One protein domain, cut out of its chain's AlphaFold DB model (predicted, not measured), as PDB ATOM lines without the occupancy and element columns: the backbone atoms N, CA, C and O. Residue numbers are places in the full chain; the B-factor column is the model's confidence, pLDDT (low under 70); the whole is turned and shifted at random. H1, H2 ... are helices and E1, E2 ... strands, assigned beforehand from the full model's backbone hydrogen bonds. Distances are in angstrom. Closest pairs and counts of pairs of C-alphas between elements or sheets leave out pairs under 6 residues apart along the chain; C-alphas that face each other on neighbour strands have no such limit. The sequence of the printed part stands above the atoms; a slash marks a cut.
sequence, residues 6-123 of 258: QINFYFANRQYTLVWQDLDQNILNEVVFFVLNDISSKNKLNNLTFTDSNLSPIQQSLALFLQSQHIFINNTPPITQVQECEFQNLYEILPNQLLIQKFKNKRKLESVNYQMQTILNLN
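AT A GLANCE: This is residues 6 to 123 of the 258 residues of a protein of Paramecium tetraurelia (UniProt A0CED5). A twisted wall of six strands has the long helix H1 running along one face, over E2. Short H2 sits by E1 near one edge of the wall, and short H3, following E6 at the other edge, packs on H1. The printed part has 118 residues, in the order E1 E2 H1 H2 E3 E4 E5 E6 H3; the sheet, E3 E1 E2 E4 E5 E6, is mixed, and so is the class, helices and strands. It is compact, with a radius of gyration of the C-alphas of 13.8 A and spans of 36 by 33 by 29 A.

IN THESE COORDINATES: Find C-alpha 6 at (30.627, 19.658, -14.487), where E1, residues 6 to 11, begins. Next come E2, 14 to 20, and H1, 25 to 42, 25.5 A long. Then find H2, 62 to 68; E3, 70 to 73; E4, 87 to 94, 22.7 A; E5, 97 to 104, 23.4 A; and E6, 107 to 115, 24.9 A. H3, 116 to 123, ends at C-alpha 123, (13.750, 7.215, -9.694).

HOW THE PARTS SIT: In the sheet, E3 and E1 are parallel (N 71 to O 8, 2.9 A), as are E2 and E4 (N 17 to O 89, 2.8 A). Hairpin E1 and E2 is antiparallel (N 9 to O 16, 2.8 A). E4, E5 and E6 form a meander, each strand the antiparallel neighbour of the one before (N 90 to O 101 and N 100 to O 112, both 2.8 A). H1, H2 and H3 on one face give two layers; H1's height over the sheet is 9.3 A. Residues 30 to 34 of H1 touch H3, closest at C-alphas 34 and 123, 6.6 A. Every O i to N i+4 pair is within hydrogen-bond range in H1 and H3, and 2 of 3 in H2.

THE WHOLE: C-alphas 82 and 121 are farthest apart, 39.8 A. The printed part has no cut; the links H1 to H2 and E3 to E4 are long. Confidence is under 70 at residues 41 to 47, 79 to 83, 118, and 121 to 122.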
ATOM      1  N   GLN A   6      31.359  18.950 -15.534       92.81
ATOM      2  CA  GLN A   6      30.627  19.658 -14.487       92.81
ATOM      3  C   GLN A   6      29.344  20.309 -15.021       92.81
ATOM      4  O   GLN A   6      29.333  20.863 -16.120       92.81
ATOM      5  N   ILE A   7      28.282  20.286 -14.211       92.62
ATOM      6  CA  ILE A   7      27.069  21.106 -14.378       92.62
ATOM      7  C   ILE A   7      26.761  21.795 -13.043       92.62
ATOM      8  O   ILE A   7      26.878  21.182 -11.983       92.62
ATOM      9  N   ASN A   8      26.335  23.057 -13.096       93.44
ATOM     10  CA  ASN A   8      25.918  23.856 -11.950       93.44
ATOM     11  C   ASN A   8      24.457  24.298 -12.111       93.44
ATOM     12  O   ASN A   8      24.142  25.066 -13.020       93.44
ATOM     13  N   PHE A   9      23.583  23.872 -11.199       91.81
ATOM     14  CA  PHE A   9      22.235  24.420 -11.058       91.81
ATOM     15  C   PHE A   9      22.193  25.455  -9.929       91.81
ATOM     16  O   PHE A   9      22.807  25.259  -8.876       91.81
ATOM     17  N   TYR A  10      21.430  26.528 -10.117       92.00
ATOM     18  CA  TYR A  10      21.286  27.624  -9.160       92.00
ATOM     19  C   TYR A  10      19.822  27.863  -8.812       92.00
ATOM     20  O   TYR A  10      18.980  27.981  -9.700       92.00
ATOM     21  N   PHE A  11      19.522  27.969  -7.518       88.50
ATOM     22  CA  PHE A  11      18.195  28.332  -7.026       88.50
ATOM     23  C   PHE A  11      18.316  29.211  -5.778       88.50
ATOM     24  O   PHE A  11      18.840  28.769  -4.753       88.50
ATOM     25  N   ALA A  12      17.834  30.455  -5.855       86.50
ATOM     26  CA  ALA A  12      18.011  31.465  -4.807       86.50
ATOM     27  C   ALA A  12      19.487  31.563  -4.332       86.50
ATOM     28  O   ALA A  12      20.392  31.709  -5.147       86.50
ATOM     29  N   ASN A  13      19.756  31.458  -3.025       86.62
ATOM     30  CA  ASN A  13      21.106  31.491  -2.436       86.62
ATOM     31  C   ASN A  13      21.859  30.139  -2.490       86.62
ATOM     32  O   ASN A  13      22.799  29.934  -1.712       86.62
ATOM     33  N   ARG A  14      21.437  29.199  -3.351       89.06
ATOM     34  CA  ARG A  14      21.939  27.816  -3.394       89.06
ATOM     35  C   ARG A  14      22.559  27.453  -4.741       89.06
ATOM     36  O   ARG A  14      21.961  27.696  -5.787       89.06
ATOM     37  N   GLN A  15      23.700  26.770  -4.683       92.50
ATOM     38  CA  GLN A  15      24.355  26.122  -5.823       92.50
ATOM     39  C   GLN A  15      24.326  24.598  -5.661       92.50
ATOM     40  O   GLN A  15      24.567  24.074  -4.571       92.50
ATOM     41  N   TYR A  16      24.064  23.889  -6.754       93.00
ATOM     42  CA  TYR A  16      24.043  22.432  -6.837       93.00
ATOM     43  C   TYR A  16      24.973  22.013  -7.980       93.00
ATOM     44  O   TYR A  16      24.652  22.210  -9.151       93.00
ATOM     45  N   THR A  17      26.144  21.481  -7.644       94.75
ATOM     46  CA  THR A  17      27.220  21.184  -8.596       94.75
ATOM     47  C   THR A  17      27.390  19.680  -8.746       94.75
ATOM     48  O   THR A  17      27.723  19.003  -7.778       94.75
ATOM     49  N   LEU A  18      27.181  19.162  -9.954       95.56
ATOM     50  CA  LEU A  18      27.437  17.768 -10.313       95.56
ATOM     51  C   LEU A  18      28.812  17.683 -10.976       95.56
ATOM     52  O   LEU A  18      29.097  18.496 -11.853       95.56
ATOM     53  N   VAL A  19      29.634  16.705 -10.586       95.44
ATOM     54  CA  VAL A  19      30.970  16.460 -11.160       95.44
ATOM     55  C   VAL A  19      31.154  14.972 -11.434       95.44
ATOM     56  O   VAL A  19      30.830  14.151 -10.576       95.44
ATOM     57  N   TRP A  20      31.685  14.617 -12.605       94.19
ATOM     58  CA  TRP A  20      31.948  13.224 -12.982       94.19
ATOM     59  C   TRP A  20      33.124  13.082 -13.961       94.19
ATOM     60  O   TRP A  20      33.553  14.050 -14.592       94.19
ATOM     61  N   GLN A  21      33.614  11.850 -14.103       90.94
ATOM     62  CA  GLN A  21      34.516  11.401 -15.171       90.94
ATOM     63  C   GLN A  21      33.853  10.223 -15.894       90.94
ATOM     64  O   GLN A  21      33.165   9.444 -15.238       90.94
ATOM     65  N   ASP A  22      34.061  10.109 -17.211       83.81
ATOM     66  CA  ASP A  22      33.835   8.905 -18.035       83.81
ATOM     67  C   ASP A  22      32.603   8.056 -17.641       83.81
ATOM     68  O   ASP A  22      32.700   6.873 -17.311       83.81
ATOM     69  N   LEU A  23      31.425   8.694 -17.654       86.19
ATOM     70  CA  LEU A  23      30.162   8.145 -17.150       86.19
ATOM     71  C   LEU A  23      29.163   7.879 -18.285       86.19
ATOM     72  O   LEU A  23      29.026   8.687 -19.205       86.19
ATOM     73  N   ASP A  24      28.413   6.779 -18.181       85.50
ATOM     74  CA  ASP A  24      27.303   6.480 -19.089       85.50
ATOM     75  C   ASP A  24      26.199   7.557 -19.036       85.50
ATOM     76  O   ASP A  24      25.822   8.050 -17.968       85.50
ATOM     77  N   GLN A  25      25.640   7.904 -20.200       83.44
ATOM     78  CA  GLN A  25      24.650   8.978 -20.305       83.44
ATOM     79  C   GLN A  25      23.314   8.639 -19.633       83.44
ATOM     80  O   GLN A  25      22.621   9.554 -19.191       83.44
ATOM     81  N   ASN A  26      22.933   7.367 -19.515       84.00
ATOM     82  CA  ASN A  26      21.704   6.972 -18.822       84.00
ATOM     83  C   ASN A  26      21.882   7.141 -17.309       84.00
ATOM     84  O   ASN A  26      21.032   7.744 -16.658       84.00
ATOM     85  N   ILE A  27      23.031   6.723 -16.766       86.38
ATOM     86  CA  ILE A  27      23.384   6.963 -15.357       86.38
ATOM     87  C   ILE A  27      23.457   8.467 -15.051       86.38
ATOM     88  O   ILE A  27      22.912   8.917 -14.043       86.38
ATOM     89  N   LEU A  28      24.049   9.272 -15.942       87.44
ATOM     90  CA  LEU A  28      24.082  10.731 -15.793       87.44
ATOM     91  C   LEU A  28      22.674  11.360 -15.833       87.44
ATOM     92  O   LEU A  28      22.374  12.224 -15.011       87.44
ATOM     93  N   ASN A  29      21.794  10.906 -16.735       83.19
ATOM     94  CA  ASN A  29      20.390  11.334 -16.778       83.19
ATOM     95  C   ASN A  29      19.653  11.000 -15.470       83.19
ATOM     96  O   ASN A  29      18.935  11.848 -14.943       83.19
ATOM     97  N   GLU A  30      19.844   9.799 -14.921       84.88
ATOM     98  CA  GLU A  30      19.201   9.371 -13.673       84.88
ATOM     99  C   GLU A  30      19.710  10.165 -12.458       84.88
ATOM    100  O   GLU A  30      18.912  10.575 -11.611       84.88
ATOM    101  N   VAL A  31      21.008  10.476 -12.386       86.06
ATOM    102  CA  VAL A  31      21.543  11.357 -11.333       86.06
ATOM    103  C   VAL A  31      21.026  12.791 -11.486       86.06
ATOM    104  O   VAL A  31      20.620  13.394 -10.494       86.06
ATOM    105  N   VAL A  32      20.961  13.341 -12.704       84.38
ATOM    106  CA  VAL A  32      20.371  14.673 -12.942       84.38
ATOM    107  C   VAL A  32      18.889  14.699 -12.558       84.38
ATOM    108  O   VAL A  32      18.458  15.625 -11.875       84.38
ATOM    109  N   PHE A  33      18.115  13.674 -12.919       80.44
ATOM    110  CA  PHE A  33      16.707  13.544 -12.531       80.44
ATOM    111  C   PHE A  33      16.541  13.482 -11.004       80.44
ATOM    112  O   PHE A  33      15.723  14.214 -10.446       80.44
ATOM    113  N   PHE A  34      17.375  12.697 -10.316       82.38
ATOM    114  CA  PHE A  34      17.413  12.629  -8.855       82.38
ATOM    115  C   PHE A  34      17.714  13.994  -8.215       82.38
ATOM    116  O   PHE A  34      16.989  14.416  -7.315       82.38
ATOM    117  N   VAL A  35      18.728  14.725  -8.697       82.44
ATOM    118  CA  VAL A  35      19.076  16.056  -8.160       82.44
ATOM    119  C   VAL A  35      17.971  17.083  -8.422       82.44
ATOM    120  O   VAL A  35      17.652  17.869  -7.532       82.44
ATOM    121  N   LEU A  36      17.338  17.070  -9.596       80.44
ATOM    122  CA  LEU A  36      16.225  17.978  -9.893       80.44
ATOM    123  C   LEU A  36      14.997  17.689  -9.018       80.44
ATOM    124  O   LEU A  36      14.397  18.626  -8.489       80.44
ATOM    125  N   ASN A  37      14.672  16.416  -8.776       73.62
ATOM    126  CA  ASN A  37      13.611  16.030  -7.843       73.62
ATOM    127  C   ASN A  37      13.950  16.430  -6.392       73.62
ATOM    128  O   ASN A  37      13.081  16.930  -5.676       73.62
ATOM    129  N   ASP A  38      15.213  16.286  -5.973       74.62
ATOM    130  CA  ASP A  38      15.714  16.725  -4.661       74.62
ATOM    131  C   ASP A  38      15.565  18.245  -4.463       74.62
ATOM    132  O   ASP A  38      15.100  18.703  -3.415       74.62
ATOM    133  N   ILE A  39      15.896  19.032  -5.496       76.06
ATOM    134  CA  ILE A  39      15.697  20.488  -5.529       76.06
ATOM    135  C   ILE A  39      14.204  20.832  -5.457       76.06
ATOM    136  O   ILE A  39      13.821  21.673  -4.639       76.06
ATOM    137  N   SER A  40      13.362  20.188  -6.272       72.75
ATOM    138  CA  SER A  40      11.923  20.480  -6.335       72.75
ATOM    139  C   SER A  40      11.228  20.169  -5.008       72.75
ATOM    140  O   SER A  40      10.515  21.017  -4.472       72.75
ATOM    141  N   SER A  41      11.502  18.995  -4.430       65.25
ATOM    142  CA  SER A  41      10.933  18.538  -3.157       65.25
ATOM    143  C   SER A  41      11.327  19.451  -1.992       65.25
ATOM    144  O   SER A  41      10.464  20.046  -1.340       65.25
ATOM    145  N   LYS A  42      12.634  19.668  -1.772       66.62
ATOM    146  CA  LYS A  42      13.137  20.455  -0.628       66.62
ATOM    147  C   LYS A  42      12.706  21.920  -0.647       66.62
ATOM    148  O   LYS A  42      12.609  22.529   0.417       66.62
ATOM    149  N   ASN A  43      12.451  22.481  -1.828       65.69
ATOM    150  CA  ASN A  43      12.000  23.863  -1.992       65.69
ATOM    151  C   ASN A  43      10.486  23.979  -2.285       65.69
ATOM    152  O   ASN A  43      10.005  25.087  -2.509       65.69
ATOM    153  N   LYS A  44       9.732  22.866  -2.252       69.50
ATOM    154  CA  LYS A  44       8.278  22.786  -2.508       69.50
ATOM    155  C   LYS A  44       7.850  23.427  -3.836       69.50
ATOM    156  O   LYS A  44       6.885  24.188  -3.897       69.50
ATOM    157  N   LEU A  45       8.596  23.134  -4.899       58.31
ATOM    158  CA  LEU A  45       8.358  23.664  -6.239       58.31
ATOM    159  C   LEU A  45       7.459  22.705  -7.028       58.31
ATOM    160  O   LEU A  45       7.813  21.545  -7.233       58.31
ATOM    161  N   ASN A  46       6.318  23.215  -7.498       55.75
ATOM    162  CA  ASN A  46       5.351  22.453  -8.301       55.75
ATOM    163  C   ASN A  46       5.832  22.206  -9.742       55.75
ATOM    164  O   ASN A  46       5.370  21.279 -10.394       55.75
ATOM    165  N   ASN A  47       6.717  23.070 -10.247       69.56
ATOM    166  CA  ASN A  47       7.341  22.995 -11.566       69.56
ATOM    167  C   ASN A  47       8.751  23.596 -11.490       69.56
ATOM    168  O   ASN A  47       9.001  24.501 -10.683       69.56
ATOM    169  N   LEU A  48       9.632  23.133 -12.379       75.12
ATOM    170  CA  LEU A  48      10.957  23.704 -12.609       75.12
ATOM    171  C   LEU A  48      11.010  24.324 -14.013       75.12
ATOM    172  O   LEU A  48      10.801  23.625 -15.004       75.12
ATOM    173  N   THR A  49      11.303  25.620 -14.106       79.62
ATOM    174  CA  THR A  49      11.790  26.260 -15.335       79.62
ATOM    175  C   THR A  49      13.299  26.440 -15.242       79.62
ATOM    176  O   THR A  49      13.846  26.601 -14.150       79.62
ATOM    177  N   PHE A  50      13.976  26.415 -16.388       85.38
ATOM    178  CA  PHE A  50      15.428  26.523 -16.484       85.38
ATOM    179  C   PHE A  50      15.790  27.655 -17.445       85.38
ATOM    180  O   PHE A  50      15.176  27.769 -18.507       85.38
ATOM    181  N   THR A  51      16.789  28.465 -17.105       83.81
ATOM    182  CA  THR A  51      17.378  29.461 -18.010       83.81
ATOM    183  C   THR A  51      18.902  29.398 -18.002       83.81
ATOM    184  O   THR A  51      19.503  28.940 -17.030       83.81
ATOM    185  N   ASP A  52      19.536  29.878 -19.069       86.62
ATOM    186  CA  ASP A  52      20.989  30.061 -19.122       86.62
ATOM    187  C   ASP A  52      21.432  31.360 -18.416       86.62
ATOM    188  O   ASP A  52      20.618  32.114 -17.871       86.62
ATOM    189  N   SER A  53      22.737  31.644 -18.443       86.50
ATOM    190  CA  SER A  53      23.329  32.884 -17.914       86.50
ATOM    191  C   SER A  53      22.826  34.170 -18.589       86.50
ATOM    192  O   SER A  53      23.032  35.251 -18.044       86.50
ATOM    193  N   ASN A  54      22.169  34.069 -19.749       85.94
ATOM    194  CA  ASN A  54      21.569  35.176 -20.495       85.94
ATOM    195  C   ASN A  54      20.045  35.278 -20.265       85.94
ATOM    196  O   ASN A  54      19.378  36.043 -20.960       85.94
ATOM    197  N   LEU A  55      19.490  34.513 -19.310       81.75
ATOM    198  CA  LEU A  55      18.049  34.349 -19.050       81.75
ATOM    199  C   LEU A  55      17.251  33.693 -20.202       81.75
ATOM    200  O   LEU A  55      16.020  33.723 -20.204       81.75
ATOM    201  N   SER A  56      17.925  33.036 -21.149       84.75
ATOM    202  CA  SER A  56      17.295  32.290 -22.248       84.75
ATOM    203  C   SER A  56      16.700  30.974 -21.730       84.75
ATOM    204  O   SER A  56      17.427  30.218 -21.083       84.75
ATOM    205  N   PRO A  57      15.425  30.641 -22.010       84.31
ATOM    206  CA  PRO A  57      14.819  29.389 -21.555       84.31
ATOM    207  C   PRO A  57      15.513  28.130 -22.098       84.31
ATOM    208  O   PRO A  57      15.720  27.992 -23.303       84.31
ATOM    209  N   ILE A  58      15.793  27.177 -21.209       75.19
ATOM    210  CA  ILE A  58      16.342  25.855 -21.524       75.19
ATOM    211  C   ILE A  58      15.250  24.799 -21.286       75.19
ATOM    212  O   ILE A  58      14.573  24.810 -20.256       75.19
ATOM    213  N   GLN A  59      15.072  23.859 -22.216       75.44
ATOM    214  CA  GLN A  59      14.219  22.684 -21.983       75.44
ATOM    215  C   GLN A  59      14.905  21.699 -21.021       75.44
ATOM    216  O   GLN A  59      16.131  21.634 -20.969       75.44
ATOM    217  N   GLN A  60      14.132  20.891 -20.289       74.19
ATOM    218  CA  GLN A  60      14.669  19.899 -19.349       74.19
ATOM    219  C   GLN A  60      15.327  18.718 -20.092       74.19
ATOM    220  O   GLN A  60      14.735  17.656 -20.263       74.19
ATOM    221  N   SER A  61      16.553  18.929 -20.570       75.31
ATOM    222  CA  SER A  61      17.314  18.004 -21.410       75.31
ATOM    223  C   SER A  61      18.795  18.064 -21.054       75.31
ATOM    224  O   SER A  61      19.417  19.127 -21.123       75.31
ATOM    225  N   LEU A  62      19.382  16.907 -20.730       71.31
ATOM    226  CA  LEU A  62      20.802  16.780 -20.397       71.31
ATOM    227  C   LEU A  62      21.714  17.344 -21.500       71.31
ATOM    228  O   LEU A  62      22.709  17.994 -21.196       71.31
ATOM    229  N   ALA A  63      21.352  17.160 -22.773       71.00
ATOM    230  CA  ALA A  63      22.132  17.668 -23.901       71.00
ATOM    231  C   ALA A  63      22.230  19.205 -23.918       71.00
ATOM    232  O   ALA A  63      23.274  19.739 -24.280       71.00
ATOM    233  N   LEU A  64      21.177  19.912 -23.489       73.19
ATOM    234  CA  LEU A  64      21.183  21.375 -23.376       73.19
ATOM    235  C   LEU A  64      21.876  21.832 -22.084       73.19
ATOM    236  O   LEU A  64      22.659  22.777 -22.093       73.19
ATOM    237  N   PHE A  65      21.660  21.117 -20.977       80.00
ATOM    238  CA  PHE A  65      22.336  21.384 -19.703       80.00
ATOM    239  C   PHE A  65      23.871  21.306 -19.820       80.00
ATOM    240  O   PHE A  65      24.580  22.136 -19.248       80.00
ATOM    241  N   LEU A  66      24.381  20.363 -20.619       78.88
ATOM    242  CA  LEU A  66      25.807  20.226 -20.941       78.88
ATOM    243  C   LEU A  66      26.363  21.378 -21.798       78.88
ATOM    244  O   LEU A  66      27.563  21.634 -21.741       78.88
ATOM    245  N   GLN A  67      25.522  22.074 -22.572       82.50
ATOM    246  CA  GLN A  67      25.933  23.229 -23.379       82.50
ATOM    247  C   GLN A  67      26.069  24.500 -22.530       82.50
ATOM    248  O   GLN A  67      27.013  25.260 -22.725       82.50
ATOM    249  N   SER A  68      25.154  24.729 -21.579       77.06
ATOM    250  CA  SER A  68      25.152  25.957 -20.767       77.06
ATOM    251  C   SER A  68      26.121  25.928 -19.579       77.06
ATOM    252  O   SER A  68      26.603  26.987 -19.186       77.06
ATOM    253  N   GLN A  69      26.390  24.752 -18.989       82.00
ATOM    254  CA  GLN A  69      27.156  24.511 -17.741       82.00
ATOM    255  C   GLN A  69      26.640  25.205 -16.462       82.00
ATOM    256  O   GLN A  69      26.758  24.637 -15.378       82.00
ATOM    257  N   HIS A  70      26.056  26.399 -16.565       90.50
ATOM    258  CA  HIS A  70      25.398  27.149 -15.501       90.50
ATOM    259  C   HIS A  70      23.919  27.318 -15.859       90.50
ATOM    260  O   HIS A  70      23.584  27.821 -16.932       90.50
ATOM    261  N   ILE A  71      23.041  26.845 -14.977       89.25
ATOM    262  CA  ILE A  71      21.603  26.711 -15.225       89.25
ATOM    263  C   ILE A  71      20.850  27.311 -14.042       89.25
ATOM    264  O   ILE A  71      21.035  26.894 -12.898       89.25
ATOM    265  N   PHE A  72      19.974  28.268 -14.308       89.88
ATOM    266  CA  PHE A  72      19.240  28.997 -13.283       89.88
ATOM    267  C   PHE A  72      17.797  28.499 -13.221       89.88
ATOM    268  O   PHE A  72      17.116  28.407 -14.240       89.88
ATOM    269  N   ILE A  73      17.343  28.128 -12.024       86.56
ATOM    270  CA  ILE A  73      16.032  27.517 -11.793       86.56
ATOM    271  C   ILE A  73      15.022  28.590 -11.383       86.56
ATOM    272  O   ILE A  73      15.326  29.456 -10.556       86.56
ATOM    273  N   ASN A  74      13.810  28.512 -11.938       79.81
ATOM    274  CA  ASN A  74      12.652  29.352 -11.607       79.81
ATOM    275  C   ASN A  74      12.977  30.856 -11.607       79.81
ATOM    276  O   ASN A  74      12.623  31.585 -10.682       79.81
ATOM    277  N   ASN A  75      13.662  31.305 -12.663       74.38
ATOM    278  CA  ASN A  75      14.072  32.693 -12.899       74.38
ATOM    279  C   ASN A  75      14.984  33.279 -11.797       74.38
ATOM    280  O   ASN A  75      15.001  34.492 -11.582       74.38
ATOM    281  N   THR A  76      15.760  32.433 -11.103       78.81
ATOM    282  CA  THR A  76      16.866  32.890 -10.242       78.81
ATOM    283  C   THR A  76      17.828  33.752 -11.079       78.81
ATOM    284  O   THR A  76      18.252  33.299 -12.141       78.81
ATOM    285  N   PRO A  77      18.183  34.979 -10.658       74.69
ATOM    286  CA  PRO A  77      19.051  35.841 -11.456       74.69
ATOM    287  C   PRO A  77      20.481  35.270 -11.561       74.69
ATOM    288  O   PRO A  77      20.969  34.680 -10.591       74.69
ATOM    289  N   PRO A  78      21.183  35.475 -12.695       74.75
ATOM    290  CA  PRO A  78      22.593  35.133 -12.835       74.75
ATOM    291  C   PRO A  78      23.454  35.766 -11.736       74.75
ATOM    292  O   PRO A  78      23.296  36.941 -11.406       74.75
ATOM    293  N   ILE A  79      24.389  34.991 -11.180       66.31
ATOM    294  CA  ILE A  79      25.246  35.447 -10.078       66.31
ATOM    295  C   ILE A  79      26.287  36.433 -10.614       66.31
ATOM    296  O   ILE A  79      27.326  36.054 -11.158       66.31
ATOM    297  N   THR A  80      26.020  37.722 -10.425       56.66
ATOM    298  CA  THR A  80      26.861  38.846 -10.856       56.66
ATOM    299  C   THR A  80      28.067  39.059  -9.932       56.66
ATOM    300  O   THR A  80      28.198  40.085  -9.274       56.66
ATOM    301  N   GLN A  81      28.961  38.063  -9.888       47.69
ATOM    302  CA  GLN A  81      30.318  38.062  -9.298       47.69
ATOM    303  C   GLN A  81      30.491  38.411  -7.800       47.69
ATOM    304  O   GLN A  81      31.564  38.162  -7.261       47.69
ATOM    305  N   VAL A  82      29.473  38.934  -7.109       41.38
ATOM    306  CA  VAL A  82      29.587  39.449  -5.725       41.38
ATOM    307  C   VAL A  82      28.772  38.629  -4.711       41.38
ATOM    308  O   VAL A  82      29.030  38.693  -3.511       41.38
ATOM    309  N   GLN A  83      27.818  37.813  -5.167       55.84
ATOM    310  CA  GLN A  83      26.939  37.021  -4.302       55.84
ATOM    311  C   GLN A  83      27.291  35.524  -4.354       55.84
ATOM    312  O   GLN A  83      26.632  34.743  -5.037       55.84
ATOM    313  N   GLU A  84      28.334  35.111  -3.625       71.56
ATOM    314  CA  GLU A  84      28.618  33.680  -3.420       71.56
ATOM    315  C   GLU A  84      27.394  32.968  -2.819       71.56
ATOM    316  O   GLU A  84      26.785  33.462  -1.867       71.56
ATOM    317  N   CYS A  85      27.042  31.785  -3.334       80.56
ATOM    318  CA  CYS A  85      25.963  30.989  -2.753       80.56
ATOM    319  C   CYS A  85      26.308  30.585  -1.314       80.56
ATOM    320  O   CYS A  85      27.276  29.853  -1.080       80.56
ATOM    321  N   GLU A  86      25.471  31.029  -0.371       87.75
ATOM    322  CA  GLU A  86      25.561  30.715   1.059       87.75
ATOM    323  C   GLU A  86      25.572  29.200   1.292       87.75
ATOM    324  O   GLU A  86      26.314  28.711   2.142       87.75
ATOM    325  N   PHE A  87      24.777  28.456   0.514       88.19
ATOM    326  CA  PHE A  87      24.694  26.999   0.565       88.19
ATOM    327  C   PHE A  87      25.142  26.376  -0.754       88.19
ATOM    328  O   PHE A  87      24.744  26.819  -1.831       88.19
ATOM    329  N   GLN A  88      25.931  25.308  -0.666       90.88
ATOM    330  CA  GLN A  88      26.470  24.614  -1.835       90.88
ATOM    331  C   GLN A  88      26.354  23.104  -1.618       90.88
ATOM    332  O   GLN A  88      26.806  22.593  -0.594       90.88
ATOM    333  N   ASN A  89      25.752  22.393  -2.568       89.25
ATOM    334  CA  ASN A  89      25.723  20.934  -2.601       89.25
ATOM    335  C   ASN A  89      26.630  20.457  -3.742       89.25
ATOM    336  O   ASN A  89      26.367  20.766  -4.903       89.25
ATOM    337  N   LEU A  90      27.669  19.692  -3.418       93.00
ATOM    338  CA  LEU A  90      28.512  18.990  -4.383       93.00
ATOM    339  C   LEU A  90      28.019  17.544  -4.521       93.00
ATOM    340  O   LEU A  90      27.777  16.880  -3.513       93.00
ATOM    341  N   TYR A  91      27.878  17.077  -5.757       93.19
ATOM    342  CA  TYR A  91      27.419  15.745  -6.137       93.19
ATOM    343  C   TYR A  91      28.505  15.091  -7.009       93.19
ATOM    344  O   TYR A  91      28.542  15.280  -8.226       93.19
ATOM    345  N   GLU A  92      29.420  14.357  -6.380       94.31
ATOM    346  CA  GLU A  92      30.491  13.614  -7.054       94.31
ATOM    347  C   GLU A  92      29.952  12.256  -7.518       94.31
ATOM    348  O   GLU A  92      29.649  11.381  -6.698       94.31
ATOM    349  N   ILE A  93      29.814  12.085  -8.834       93.19
ATOM    350  CA  ILE A  93      29.316  10.848  -9.433       93.19
ATOM    351  C   ILE A  93      30.490   9.901  -9.684       93.19
ATOM    352  O   ILE A  93      31.411  10.212 -10.438       93.19
ATOM    353  N   LEU A  94      30.441   8.733  -9.048       88.38
ATOM    354  CA  LEU A  94      31.432   7.664  -9.141       88.38
ATOM    355  C   LEU A  94      30.747   6.394  -9.692       88.38
ATOM    356  O   LEU A  94      29.532   6.254  -9.539       88.38
ATOM    357  N   PRO A  95      31.480   5.430 -10.288       85.06
ATOM    358  CA  PRO A  95      30.876   4.358 -11.095       85.06
ATOM    359  C   PRO A  95      29.732   3.573 -10.431       85.06
ATOM    360  O   PRO A  95      28.746   3.258 -11.088       85.06
ATOM    361  N   ASN A  96      29.830   3.315  -9.121       86.44
ATOM    362  CA  ASN A  96      28.821   2.575  -8.352       86.44
ATOM    363  C   ASN A  96      28.100   3.425  -7.287       86.44
ATOM    364  O   ASN A  96      27.284   2.884  -6.540       86.44
ATOM    365  N   GLN A  97      28.397   4.725  -7.158       86.00
ATOM    366  CA  GLN A  97      27.917   5.533  -6.029       86.00
ATOM    367  C   GLN A  97      27.895   7.047  -6.298       86.00
ATOM    368  O   GLN A  97      28.673   7.561  -7.096       86.00
ATOM    369  N   LEU A  98      27.039   7.770  -5.580       86.44
ATOM    370  CA  LEU A  98      26.951   9.228  -5.581       86.44
ATOM    371  C   LEU A  98      27.346   9.763  -4.202       86.44
ATOM    372  O   LEU A  98      26.622   9.567  -3.220       86.44
ATOM    373  N   LEU A  99      28.476  10.464  -4.138       82.69
ATOM    374  CA  LEU A  99      28.908  11.165  -2.934       82.69
ATOM    375  C   LEU A  99      28.326  12.581  -2.944       82.69
ATOM    376  O   LEU A  99      28.665  13.409  -3.786       82.69
ATOM    377  N   ILE A 100      27.449  12.860  -1.983       85.25
ATOM    378  CA  ILE A 100      26.858  14.179  -1.769       85.25
ATOM    379  C   ILE A 100      27.580  14.845  -0.599       85.25
ATOM    380  O   ILE A 100      27.693  14.271   0.486       85.25
ATOM    381  N   GLN A 101      28.050  16.073  -0.795       83.38
ATOM    382  CA  GLN A 101      28.636  16.909   0.250       83.38
ATOM    383  C   GLN A 101      27.861  18.226   0.332       83.38
ATOM    384  O   GLN A 101      27.742  18.922  -0.676       83.38
ATOM    385  N   LYS A 102      27.350  18.604   1.513       83.75
ATOM    386  CA  LYS A 102      26.719  19.925   1.700       83.75
ATOM    387  C   LYS A 102      27.643  20.870   2.455       83.75
ATOM    388  O   LYS A 102      28.254  20.488   3.456       83.75
ATOM    389  N   PHE A 103      27.688  22.120   2.018       84.19
ATOM    390  CA  PHE A 103      28.484  23.197   2.592       84.19
ATOM    391  C   PHE A 103      27.605  24.410   2.916       84.19
ATOM    392  O   PHE A 103      26.616  24.678   2.229       84.19
ATOM    393  N   LYS A 104      28.016  25.181   3.927       88.88
ATOM    394  CA  LYS A 104      27.570  26.559   4.146       88.88
ATOM    395  C   LYS A 104      28.782  27.468   4.304       88.88
ATOM    396  O   LYS A 104      29.649  27.173   5.122       88.88
ATOM    397  N   ASN A 105      28.843  28.561   3.544       86.06
ATOM    398  CA  ASN A 105      29.948  29.530   3.553       86.06
ATOM    399  C   ASN A 105      31.327  28.833   3.519       86.06
ATOM    400  O   ASN A 105      32.154  29.023   4.411       86.06
ATOM    401  N   LYS A 106      31.531  27.945   2.532       84.56
ATOM    402  CA  LYS A 106      32.726  27.090   2.334       84.56
ATOM    403  C   LYS A 106      33.033  26.064   3.447       84.56
ATOM    404  O   LYS A 106      33.845  25.169   3.232       84.56
ATOM    405  N   ARG A 107      32.352  26.090   4.601       86.06
ATOM    406  CA  ARG A 107      32.444  25.046   5.638       86.06
ATOM    407  C   ARG A 107      31.555  23.852   5.283       86.06
ATOM    408  O   ARG A 107      30.349  24.013   5.107       86.06
ATOM    409  N   LYS A 108      32.124  22.643   5.255       88.62
ATOM    410  CA  LYS A 108      31.357  21.395   5.113       88.62
ATOM    411  C   LYS A 108      30.451  21.180   6.332       88.62
ATOM    412  O   LYS A 108      30.898  21.328   7.470       88.62
ATOM    413  N   LEU A 109      29.186  20.852   6.080       76.81
ATOM    414  CA  LEU A 109      28.176  20.538   7.095       76.81
ATOM    415  C   LEU A 109      27.985  19.028   7.251       76.81
ATOM    416  O   LEU A 109      27.880  18.534   8.368       76.81
ATOM    417  N   GLU A 110      27.947  18.302   6.135       79.31
ATOM    418  CA  GLU A 110      27.626  16.874   6.093       79.31
ATOM    419  C   GLU A 110      28.202  16.202   4.836       79.31
ATOM    420  O   GLU A 110      28.617  16.866   3.878       79.31
ATOM    421  N   SER A 111      28.216  14.869   4.845       77.25
ATOM    422  CA  SER A 111      28.488  14.026   3.683       77.25
ATOM    423  C   SER A 111      27.562  12.817   3.726       77.25
ATOM    424  O   SER A 111      27.445  12.192   4.778       77.25
ATOM    425  N   VAL A 112      26.954  12.463   2.598       71.75
ATOM    426  CA  VAL A 112      26.106  11.272   2.446       71.75
ATOM    427  C   VAL A 112      26.545  10.525   1.191       71.75
ATOM    428  O   VAL A 112      26.865  11.154   0.186       71.75
ATOM    429  N   ASN A 113      26.578   9.196   1.240       73.06
ATOM    430  CA  ASN A 113      26.972   8.353   0.114       73.06
ATOM    431  C   ASN A 113      25.810   7.425  -0.270       73.06
ATOM    432  O   ASN A 113      25.369   6.626   0.554       73.06
ATOM    433  N   TYR A 114      25.325   7.534  -1.506       70.12
ATOM    434  CA  TYR A 114      24.258   6.694  -2.052       70.12
ATOM    435  C   TYR A 114      24.847   5.673  -3.020       70.12
ATOM    436  O   TYR A 114      25.605   6.040  -3.912       70.12
ATOM    437  N   GLN A 115      24.468   4.399  -2.911       81.50
ATOM    438  CA  GLN A 115      24.781   3.427  -3.963       81.50
ATOM    439  C   GLN A 115      23.955   3.744  -5.218       81.50
ATOM    440  O   GLN A 115      22.790   4.127  -5.111       81.50
ATOM    441  N   MET A 116      24.529   3.567  -6.411       84.00
ATOM    442  CA  MET A 116      23.873   3.970  -7.662       84.00
ATOM    443  C   MET A 116      22.536   3.245  -7.869       84.00
ATOM    444  O   MET A 116      21.542   3.863  -8.240       84.00
ATOM    445  N   GLN A 117      22.463   1.959  -7.506       73.00
ATOM    446  CA  GLN A 117      21.217   1.188  -7.556       73.00
ATOM    447  C   GLN A 117      20.106   1.786  -6.675       73.00
ATOM    448  O   GLN A 117      18.934   1.701  -7.031       73.00
ATOM    449  N   THR A 118      20.441   2.435  -5.554       68.00
ATOM    450  CA  THR A 118      19.458   3.138  -4.714       68.00
ATOM    451  C   THR A 118      18.821   4.303  -5.470       68.00
ATOM    452  O   THR A 118      17.610   4.485  -5.386       68.00
ATOM    453  N   ILE A 119      19.607   5.054  -6.249       73.69
ATOM    454  CA  ILE A 119      19.118   6.176  -7.064       73.69
ATOM    455  C   ILE A 119      18.210   5.664  -8.184       73.69
ATOM    456  O   ILE A 119      17.094   6.157  -8.335       73.69
ATOM    457  N   LEU A 120      18.640   4.624  -8.907       76.62
ATOM    458  CA  LEU A 120      17.836   3.992  -9.961       76.62
ATOM    459  C   LEU A 120      16.486   3.490  -9.418       76.62
ATOM    460  O   LEU A 120      15.442   3.765 -10.010       76.62
ATOM    461  N   ASN A 121      16.490   2.830  -8.254       69.69
ATOM    462  CA  ASN A 121      15.275   2.338  -7.601       69.69
ATOM    463  C   ASN A 121      14.334   3.484  -7.179       69.69
ATOM    464  O   ASN A 121      13.133   3.407  -7.432       69.69
ATOM    465  N   LEU A 122      14.861   4.556  -6.570       65.31
ATOM    466  CA  LEU A 122      14.070   5.730  -6.166       65.31
ATOM    467  C   LEU A 122      13.453   6.442  -7.379       65.31
ATOM    468  O   LEU A 122      12.275   6.801  -7.363       65.31
ATOM    469  N   ASN A 123      14.220   6.595  -8.460       74.25
ATOM    470  CA  ASN A 123      13.750   7.215  -9.694       74.25
ATOM    471  C   ASN A 123      12.687   6.358 -10.400       74.25
ATOM    472  O   ASN A 123      11.700   6.896 -10.907       74.25
TER     473      ASN A 123